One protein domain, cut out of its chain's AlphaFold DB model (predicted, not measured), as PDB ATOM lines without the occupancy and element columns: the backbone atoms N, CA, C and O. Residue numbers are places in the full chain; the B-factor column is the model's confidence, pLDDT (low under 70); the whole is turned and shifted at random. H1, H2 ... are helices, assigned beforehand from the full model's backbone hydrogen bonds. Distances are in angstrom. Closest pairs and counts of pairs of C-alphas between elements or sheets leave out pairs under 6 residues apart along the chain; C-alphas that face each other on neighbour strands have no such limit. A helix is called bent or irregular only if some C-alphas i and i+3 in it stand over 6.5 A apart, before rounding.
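AT A GLANCE: This is residues 76 to 137 of the 137 residues of the protein "DNA-directed DNA polymerase" of Glomus cerebriforme (UniProt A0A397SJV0). One long helix, H3, runs nearly the full length of a rod-shaped model; H1 meets its later half at a slant, the two making a narrow V that opens toward the first and last printed residues, and the short helix H2 packs on H3 near its beginning. Between H1 and H2 the chain crosses H3 in a long loop, residues 88 to 102, and after H2 it turns tightly into H3. The printed part has 62 residues with three named helices, in the order H1, H2, H3, and no named strand; its class is all helix. It is loose, with a radius of gyration of the C-alphas of 13.3 A, and its C-alphas span 43 by 18 by 15 A.

HOW THE PARTS SIT: H3, residues 110 to 135, is the longest helix, and both other helices touch it. H1, residues 76 to 87, touches H3 at residues 122 to 130 of H3 alone, with 12 pairs of C-alphas within 8 A. The closest C-alphas of the two are those of Ala 87 and Lys 126, 5.1 A apart. H1 and H3 run opposite ways at a steep tilt of 37 degrees, only just past shallow, and their centres are 13.5 A apart. H2, residues 103 to 106, touches H3 at residues 113 to 117 of H3 alone, with 4 pairs of C-alphas within 8 A. The closest C-alphas here are those of Ile 104 and Lys 113, 6.1 A apart. H1 and H2 are apart, with no C-alpha of the one within 8 A of the other. In H3 every O i to N i+4 pair is within hydrogen-bond range, in H1 5 of 8 are, and H2 is too short for such a pair.

IN THESE COORDINATES: H3 has 26 residues and measures 37.4 A from C-alpha 110 at (-44.123, 26.994, -33.456) to C-alpha 135 at (-49.025, 17.210, 2.346). H1 has 12 residues and measures 16.2 A, beginning at C-alpha 76 at (-43.054, 28.343, 4.353). H1 is neither bent nor irregular, but only just: C-alphas 81 and 84 are 6.4 A apart. H2 has four residues, Lys 103 to Gln 106, and measures 5.5 A.

THE WHOLE: The two C-alphas farthest apart are those of Lys 108 and Gln 137, at 43.6 A, while the first and last printed C-alphas, those of Asn 76 and Gln 137, are 10.0 A apart. The printed part has no cut, and it ends at residue 137, the chain's last. The link from H1 to H2 is long, with 15 residues, and their C-alphas lie 5 to 17 A from the mean of the C-alphas. The link from H2 to H3 is tight, with 3 residues. The mean pLDDT of the printed part is 93.3, and residue 137 alone is under 70.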
ATOM      1  N   ASN A  76     -42.074  28.478   5.432       87.19
ATOM      2  CA  ASN A  76     -43.054  28.343   4.353       87.19
ATOM      3  C   ASN A  76     -43.034  29.550   3.430       87.19
ATOM      4  O   ASN A  76     -43.038  29.382   2.210       87.19
ATOM      5  N   TYR A  77     -42.932  30.752   4.000       89.12
ATOM      6  CA  TYR A  77     -42.782  31.978   3.226       89.12
ATOM      7  C   TYR A  77     -41.620  31.884   2.225       89.12
ATOM      8  O   TYR A  77     -41.772  32.257   1.059       89.12
ATOM      9  N   TYR A  78     -40.469  31.359   2.653       89.69
ATOM     10  CA  TYR A  78     -39.295  31.214   1.790       89.69
ATOM     11  C   TYR A  78     -39.436  30.054   0.808       89.69
ATOM     12  O   TYR A  78     -39.135  30.221  -0.378       89.69
ATOM     13  N   LEU A  79     -39.947  28.907   1.263       86.81
ATOM     14  CA  LEU A  79     -40.184  27.749   0.407       86.81
ATOM     15  C   LEU A  79     -41.107  28.111  -0.752       86.81
ATOM     16  O   LEU A  79     -40.744  27.860  -1.899       86.81
ATOM     17  N   GLU A  80     -42.227  28.797  -0.506       84.38
ATOM     18  CA  GLU A  80     -43.153  29.222  -1.562       84.38
ATOM     19  C   GLU A  80     -42.479  30.052  -2.665       84.38
ATOM     20  O   GLU A  80     -42.863  29.951  -3.836       84.38
ATOM     21  N   LYS A  81     -41.461  30.856  -2.325       83.56
ATOM     22  CA  LYS A  81     -40.673  31.610  -3.313       83.56
ATOM     23  C   LYS A  81     -39.780  30.699  -4.146       83.56
ATOM     24  O   LYS A  81     -39.644  30.930  -5.346       83.56
ATOM     25  N   THR A  82     -39.215  29.661  -3.535       90.31
ATOM     26  CA  THR A  82     -38.357  28.689  -4.225       90.31
ATOM     27  C   THR A  82     -39.135  27.723  -5.113       90.31
ATOM     28  O   THR A  82     -38.602  27.310  -6.138       90.31
ATOM     29  N   VAL A  83     -40.414  27.437  -4.820       92.06
ATOM     30  CA  VAL A  83     -41.221  26.478  -5.602       92.06
ATOM     31  C   VAL A  83     -41.229  26.800  -7.098       92.06
ATOM     32  O   VAL A  83     -41.123  25.899  -7.922       92.06
ATOM     33  N   GLY A  84     -41.335  28.082  -7.465       88.94
ATOM     34  CA  GLY A  84     -41.316  28.483  -8.875       88.94
ATOM     35  C   GLY A  84     -39.983  28.188  -9.569       88.94
ATOM     36  O   GLY A  84     -39.975  27.831 -10.739       88.94
ATOM     37  N   MET A  85     -38.867  28.297  -8.844       91.25
ATOM     38  CA  MET A  85     -37.556  27.897  -9.360       91.25
ATOM     39  C   MET A  85     -37.457  26.375  -9.464       91.25
ATOM     40  O   MET A  85     -37.005  25.872 -10.484       91.25
ATOM     41  N   CYS A  86     -37.936  25.648  -8.450       93.38
ATOM     42  CA  CYS A  86     -37.941  24.186  -8.438       93.38
ATOM     43  C   CYS A  86     -38.765  23.585  -9.584       93.38
ATOM     44  O   CYS A  86     -38.364  22.578 -10.158       93.38
ATOM     45  N   ALA A  87     -39.882  24.221  -9.951       94.88
ATOM     46  CA  ALA A  87     -40.741  23.770 -11.042       94.88
ATOM     47  C   ALA A  87     -39.990  23.654 -12.380       94.88
ATOM     48  O   ALA A  87     -40.240  22.718 -13.129       94.88
ATOM     49  N   ARG A  88     -39.020  24.542 -12.646       94.44
ATOM     50  CA  ARG A  88     -38.206  24.521 -13.875       94.44
ATOM     51  C   ARG A  88     -37.249  23.336 -13.984       94.44
ATOM     52  O   ARG A  88     -36.710  23.105 -15.052       94.44
ATOM     53  N   PHE A  89     -36.983  22.630 -12.888       95.44
ATOM     54  CA  PHE A  89     -36.122  21.446 -12.923       95.44
ATOM     55  C   PHE A  89     -36.892  20.163 -13.234       95.44
ATOM     56  O   PHE A  89     -36.269  19.136 -13.474       95.44
ATOM     57  N   ILE A  90     -38.226  20.198 -13.175       95.69
ATOM     58  CA  ILE A  90     -39.065  19.002 -13.312       95.69
ATOM     59  C   ILE A  90     -40.143  19.143 -14.388       95.69
ATOM     60  O   ILE A  90     -40.830  18.169 -14.666       95.69
ATOM     61  N   ASN A  91     -40.335  20.331 -14.970       95.81
ATOM     62  CA  ASN A  91     -41.438  20.617 -15.892       95.81
ATOM     63  C   ASN A  91     -41.355  19.847 -17.216       95.81
ATOM     64  O   ASN A  91     -42.372  19.756 -17.890       95.81
ATOM     65  N   GLU A  92     -40.203  19.285 -17.583       94.94
ATOM     66  CA  GLU A  92     -40.061  18.426 -18.769       94.94
ATOM     67  C   GLU A  92     -40.725  17.049 -18.608       94.94
ATOM     68  O   GLU A  92     -40.939  16.357 -19.597       94.94
ATOM     69  N   ASP A  93     -41.077  16.644 -17.384       96.44
ATOM     70  CA  ASP A  93     -41.769  15.380 -17.140       96.44
ATOM     71  C   ASP A  93     -43.155  15.363 -17.809       96.44
ATOM     72  O   ASP A  93     -43.947  16.300 -17.651       96.44
ATOM     73  N   ASP A  94     -43.471  14.267 -18.509       95.81
ATOM     74  CA  ASP A  94     -44.728  14.060 -19.240       95.81
ATOM     75  C   ASP A  94     -45.980  14.326 -18.390       95.81
ATOM     76  O   ASP A  94     -47.016  14.736 -18.911       95.81
ATOM     77  N   ARG A  95     -45.900  14.138 -17.065       95.69
ATOM     78  CA  ARG A  95     -47.003  14.410 -16.128       95.69
ATOM     79  C   ARG A  95     -47.419  15.878 -16.092       95.69
ATOM     80  O   ARG A  95     -48.545  16.166 -15.688       95.69
ATOM     81  N   TYR A  96     -46.520  16.792 -16.448       96.88
ATOM     82  CA  TYR A  96     -46.778  18.233 -16.466       96.88
ATOM     83  C   TYR A  96     -46.983  18.771 -17.881       96.88
ATOM     84  O   TYR A  96     -47.405  19.915 -18.037       96.88
ATOM     85  N   GLN A  97     -46.724  17.958 -18.905       96.69
ATOM     86  CA  GLN A  97     -46.909  18.355 -20.292       96.69
ATOM     87  C   GLN A  97     -48.403  18.452 -20.646       96.69
ATOM     88  O   GLN A  97     -49.229  17.675 -20.155       96.69
ATOM     89  N   PRO A  98     -48.792  19.405 -21.510       96.44
ATOM     90  CA  PRO A  98     -50.175  19.522 -21.943       96.44
ATOM     91  C   PRO A  98     -50.596  18.290 -22.761       96.44
ATOM     92  O   PRO A  98     -49.847  17.843 -23.632       96.44
ATOM     93  N   PRO A  99     -51.817  17.760 -22.554       95.56
ATOM     94  CA  PRO A  99     -52.294  16.618 -23.323       95.56
ATOM     95  C   PRO A  99     -52.449  16.974 -24.805       95.56
ATOM     96  O   PRO A  99     -52.666  18.132 -25.168       95.56
ATOM     97  N   SER A 100     -52.431  15.961 -25.674       92.56
ATOM     98  CA  SER A 100     -52.566  16.141 -27.129       92.56
ATOM     99  C   SER A 100     -53.860  16.859 -27.545       92.56
ATOM    100  O   SER A 100     -53.884  17.567 -28.548       92.56
ATOM    101  N   SER A 101     -54.927  16.724 -26.752       94.31
ATOM    102  CA  SER A 101     -56.215  17.399 -26.954       94.31
ATOM    103  C   SER A 101     -56.233  18.866 -26.507       94.31
ATOM    104  O   SER A 101     -57.202  19.578 -26.777       94.31
ATOM    105  N   HIS A 102     -55.191  19.343 -25.820       95.81
ATOM    106  CA  HIS A 102     -55.138  20.698 -25.289       95.81
ATOM    107  C   HIS A 102     -55.080  21.734 -26.418       95.81
ATOM    108  O   HIS A 102     -54.375  21.557 -27.410       95.81
ATOM    109  N   LYS A 103     -55.754  22.878 -26.244       95.25
ATOM    110  CA  LYS A 103     -55.810  23.959 -27.253       95.25
ATOM    111  C   LYS A 103     -54.434  24.445 -27.734       95.25
ATOM    112  O   LYS A 103     -54.299  24.846 -28.883       95.25
ATOM    113  N   ILE A 104     -53.416  24.366 -26.871       95.12
ATOM    114  CA  ILE A 104     -52.025  24.742 -27.183       95.12
ATOM    115  C   ILE A 104     -51.479  23.889 -28.339       95.12
ATOM    116  O   ILE A 104     -50.748  24.383 -29.192       95.12
ATOM    117  N   MET A 105     -51.884  22.618 -28.426       93.62
ATOM    118  CA  MET A 105     -51.410  21.701 -29.464       93.62
ATOM    119  C   MET A 105     -51.870  22.087 -30.869       93.62
ATOM    120  O   MET A 105     -51.192  21.738 -31.836       93.62
ATOM    121  N   GLN A 106     -52.969  22.841 -30.967       93.94
ATOM    122  CA  GLN A 106     -53.582  23.291 -32.218       93.94
ATOM    123  C   GLN A 106     -52.963  24.592 -32.761       93.94
ATOM    124  O   GLN A 106     -53.338  25.042 -33.845       93.94
ATOM    125  N   LEU A 107     -52.032  25.210 -32.024       94.62
ATOM    126  CA  LEU A 107     -51.325  26.405 -32.479       94.62
ATOM    127  C   LEU A 107     -50.430  26.079 -33.680       94.62
ATOM    128  O   LEU A 107     -49.729  25.067 -33.694       94.62
ATOM    129  N   LYS A 108     -50.480  26.955 -34.689       94.94
ATOM    130  CA  LYS A 108     -49.690  26.835 -35.925       94.94
ATOM    131  C   LYS A 108     -48.309  27.471 -35.810       94.94
ATOM    132  O   LYS A 108     -47.374  26.987 -36.434       94.94
ATOM    133  N   ASP A 109     -48.213  28.561 -35.058       97.38
ATOM    134  CA  ASP A 109     -46.950  29.238 -34.779       97.38
ATOM    135  C   ASP A 109     -46.139  28.383 -33.796       97.38
ATOM    136  O   ASP A 109     -46.607  28.102 -32.689       97.38
ATOM    137  N   SER A 110     -44.971  27.904 -34.233       94.69
ATOM    138  CA  SER A 110     -44.123  26.994 -33.456       94.69
ATOM    139  C   SER A 110     -43.576  27.648 -32.195       94.69
ATOM    140  O   SER A 110     -43.587  27.025 -31.135       94.69
ATOM    141  N   ASP A 111     -43.151  28.904 -32.296       96.81
ATOM    142  CA  ASP A 111     -42.479  29.620 -31.216       96.81
ATOM    143  C   ASP A 111     -43.486  29.986 -30.124       96.81
ATOM    144  O   ASP A 111     -43.220  29.854 -28.928       96.81
ATOM    145  N   GLU A 112     -44.678  30.427 -30.526       96.31
ATOM    146  CA  GLU A 112     -45.774  30.698 -29.601       96.31
ATOM    147  C   GLU A 112     -46.281  29.412 -28.944       96.31
ATOM    148  O   GLU A 112     -46.569  29.391 -27.744       96.31
ATOM    149  N   LYS A 113     -46.343  28.312 -29.705       96.50
ATOM    150  CA  LYS A 113     -46.696  26.998 -29.166       96.50
ATOM    151  C   LYS A 113     -45.711  26.562 -28.083       96.50
ATOM    152  O   LYS A 113     -46.154  26.188 -27.001       96.50
ATOM    153  N   GLU A 114     -44.409  26.638 -28.342       95.75
ATOM    154  CA  GLU A 114     -43.372  26.245 -27.383       95.75
ATOM    155  C   GLU A 114     -43.429  27.085 -26.099       95.75
ATOM    156  O   GLU A 114     -43.468  26.529 -25.001       95.75
ATOM    157  N   LYS A 115     -43.562  28.414 -26.214       96.81
ATOM    158  CA  LYS A 115     -43.711  29.311 -25.051       96.81
ATOM    159  C   LYS A 115     -44.917  28.957 -24.185       96.81
ATOM    160  O   LYS A 115     -44.837  28.995 -22.953       96.81
ATOM    161  N   GLN A 116     -46.046  28.625 -24.815       97.56
ATOM    162  CA  GLN A 116     -47.251  28.236 -24.088       97.56
ATOM    163  C   GLN A 116     -47.124  26.847 -23.452       97.56
ATOM    164  O   GLN A 116     -47.634  26.658 -22.347       97.56
ATOM    165  N   ILE A 117     -46.435  25.898 -24.099       97.00
ATOM    166  CA  ILE A 117     -46.127  24.582 -23.517       97.00
ATOM    167  C   ILE A 117     -45.227  24.741 -22.288       97.00
ATOM    168  O   ILE A 117     -45.552  24.190 -21.236       97.00
ATOM    169  N   ASP A 118     -44.149  25.522 -22.383       96.44
ATOM    170  CA  ASP A 118     -43.244  25.769 -21.253       96.44
ATOM    171  C   ASP A 118     -43.994  26.405 -20.075       96.44
ATOM    172  O   ASP A 118     -43.945  25.899 -18.951       96.44
ATOM    173  N   THR A 119     -44.778  27.455 -20.342       96.94
ATOM    174  CA  THR A 119     -45.580  28.136 -19.315       96.94
ATOM    175  C   THR A 119     -46.568  27.178 -18.646       96.94
ATOM    176  O   THR A 119     -46.644  27.128 -17.418       96.94
ATOM    177  N   TYR A 120     -47.298  26.385 -19.439       97.44
ATOM    178  CA  TYR A 120     -48.238  25.387 -18.927       97.44
ATOM    179  C   TYR A 120     -47.532  24.377 -18.016       97.44
ATOM    180  O   TYR A 120     -47.969  24.144 -16.889       97.44
ATOM    181  N   SER A 121     -46.414  23.827 -18.482       97.56
ATOM    182  CA  SER A 121     -45.703  22.757 -17.784       97.56
ATOM    183  C   SER A 121     -45.067  23.253 -16.486       97.56
ATOM    184  O   SER A 121     -45.130  22.578 -15.459       97.56
ATOM    185  N   GLN A 122     -44.522  24.475 -16.485       97.00
ATOM    186  CA  GLN A 122     -44.033  25.124 -15.265       97.00
ATOM    187  C   GLN A 122     -45.165  25.362 -14.258       97.00
ATOM    188  O   GLN A 122     -44.967  25.159 -13.055       97.00
ATOM    189  N   ASP A 123     -46.352  25.769 -14.714       96.25
ATOM    190  CA  ASP A 123     -47.502  25.989 -13.836       96.25
ATOM    191  C   ASP A 123     -48.038  24.682 -13.233       96.25
ATOM    192  O   ASP A 123     -48.339  24.652 -12.035       96.25
ATOM    193  N   GLU A 124     -48.113  23.595 -14.003       97.50
ATOM    194  CA  GLU A 124     -48.518  22.276 -13.495       97.50
ATOM    195  C   GLU A 124     -47.493  21.701 -12.508       97.50
ATOM    196  O   GLU A 124     -47.859  21.309 -11.395       97.50
ATOM    197  N   ALA A 125     -46.200  21.763 -12.836       97.12
ATOM    198  CA  ALA A 125     -45.124  21.370 -11.926       97.12
ATOM    199  C   ALA A 125     -45.173  22.165 -10.610       97.12
ATOM    200  O   ALA A 125     -45.094  21.606  -9.512       97.12
ATOM    201  N   LYS A 126     -45.381  23.483 -10.693       95.81
ATOM    202  CA  LYS A 126     -45.531  24.364  -9.528       95.81
ATOM    203  C   LYS A 126     -46.760  24.011  -8.692       95.81
ATOM    204  O   LYS A 126     -46.676  24.042  -7.462       95.81
ATOM    205  N   LYS A 127     -47.904  23.705  -9.315       95.12
ATOM    206  CA  LYS A 127     -49.118  23.260  -8.602       95.12
ATOM    207  C   LYS A 127     -48.861  21.954  -7.861       95.12
ATOM    208  O   LYS A 127     -49.211  21.857  -6.684       95.12
ATOM    209  N   TRP A 128     -48.221  20.993  -8.521       95.81
ATOM    210  CA  TRP A 128     -47.865  19.715  -7.920       95.81
ATOM    211  C   TRP A 128     -46.927  19.896  -6.723       95.81
ATOM    212  O   TRP A 128     -47.241  19.419  -5.636       95.81
ATOM    213  N   LEU A 129     -45.850  20.676  -6.869       93.88
ATOM    214  CA  LEU A 129     -44.913  20.968  -5.777       93.88
ATOM    215  C   LEU A 129     -45.595  21.655  -4.590       93.88
ATOM    216  O   LEU A 129     -45.336  21.306  -3.441       93.88
ATOM    217  N   LYS A 130     -46.498  22.610  -4.844       92.00
ATOM    218  CA  LYS A 130     -47.280  23.251  -3.775       92.00
ATOM    219  C   LYS A 130     -48.149  22.254  -3.019       92.00
ATOM    220  O   LYS A 130     -48.280  22.383  -1.806       92.00
ATOM    221  N   LYS A 131     -48.772  21.307  -3.724       92.44
ATOM    222  CA  LYS A 131     -49.569  20.252  -3.097       92.44
ATOM    223  C   LYS A 131     -48.676  19.326  -2.273       92.44
ATOM    224  O   LYS A 131     -48.942  19.143  -1.096       92.44
ATOM    225  N   TYR A 132     -47.579  18.856  -2.860       91.00
ATOM    226  CA  TYR A 132     -46.598  18.007  -2.191       91.00
ATOM    227  C   TYR A 132     -46.085  18.632  -0.887       91.00
ATOM    228  O   TYR A 132     -46.111  17.979   0.144       91.00
ATOM    229  N   ILE A 133     -45.700  19.915  -0.901       87.19
ATOM    230  CA  ILE A 133     -45.235  20.617   0.307       87.19
ATOM    231  C   ILE A 133     -46.328  20.682   1.373       87.19
ATOM    232  O   ILE A 133     -46.021  20.461   2.536       87.19
ATOM    233  N   LYS A 134     -47.580  20.971   0.998       86.56
ATOM    234  CA  LYS A 134     -48.697  21.008   1.953       86.56
ATOM    235  C   LYS A 134     -48.951  19.653   2.603       86.56
ATOM    236  O   LYS A 134     -49.268  19.623   3.780       86.56
ATOM    237  N   ASP A 135     -48.804  18.570   1.849       88.06
ATOM    238  CA  ASP A 135     -49.025  17.210   2.346       88.06
ATOM    239  C   ASP A 135     -47.899  16.738   3.301       88.06
ATOM    240  O   ASP A 135     -48.070  15.742   3.998       88.06
ATOM    241  N   LEU A 136     -46.754  17.437   3.356       81.88
ATOM    242  CA  LEU A 136     -45.659  17.169   4.306       81.88
ATOM    243  C   LEU A 136     -45.841  17.851   5.675       81.88
ATOM    244  O   LEU A 136     -45.012  17.631   6.559       81.88
ATOM    245  N   GLN A 137     -46.846  18.722   5.826       67.44
ATOM    246  CA  GLN A 137     -47.085  19.547   7.021       67.44
ATOM    247  C   GLN A 137     -48.243  19.016   7.854       67.44
ATOM    248  O   GLN A 137     -48.122  19.099   9.095       67.44
TER     249      GLN A 137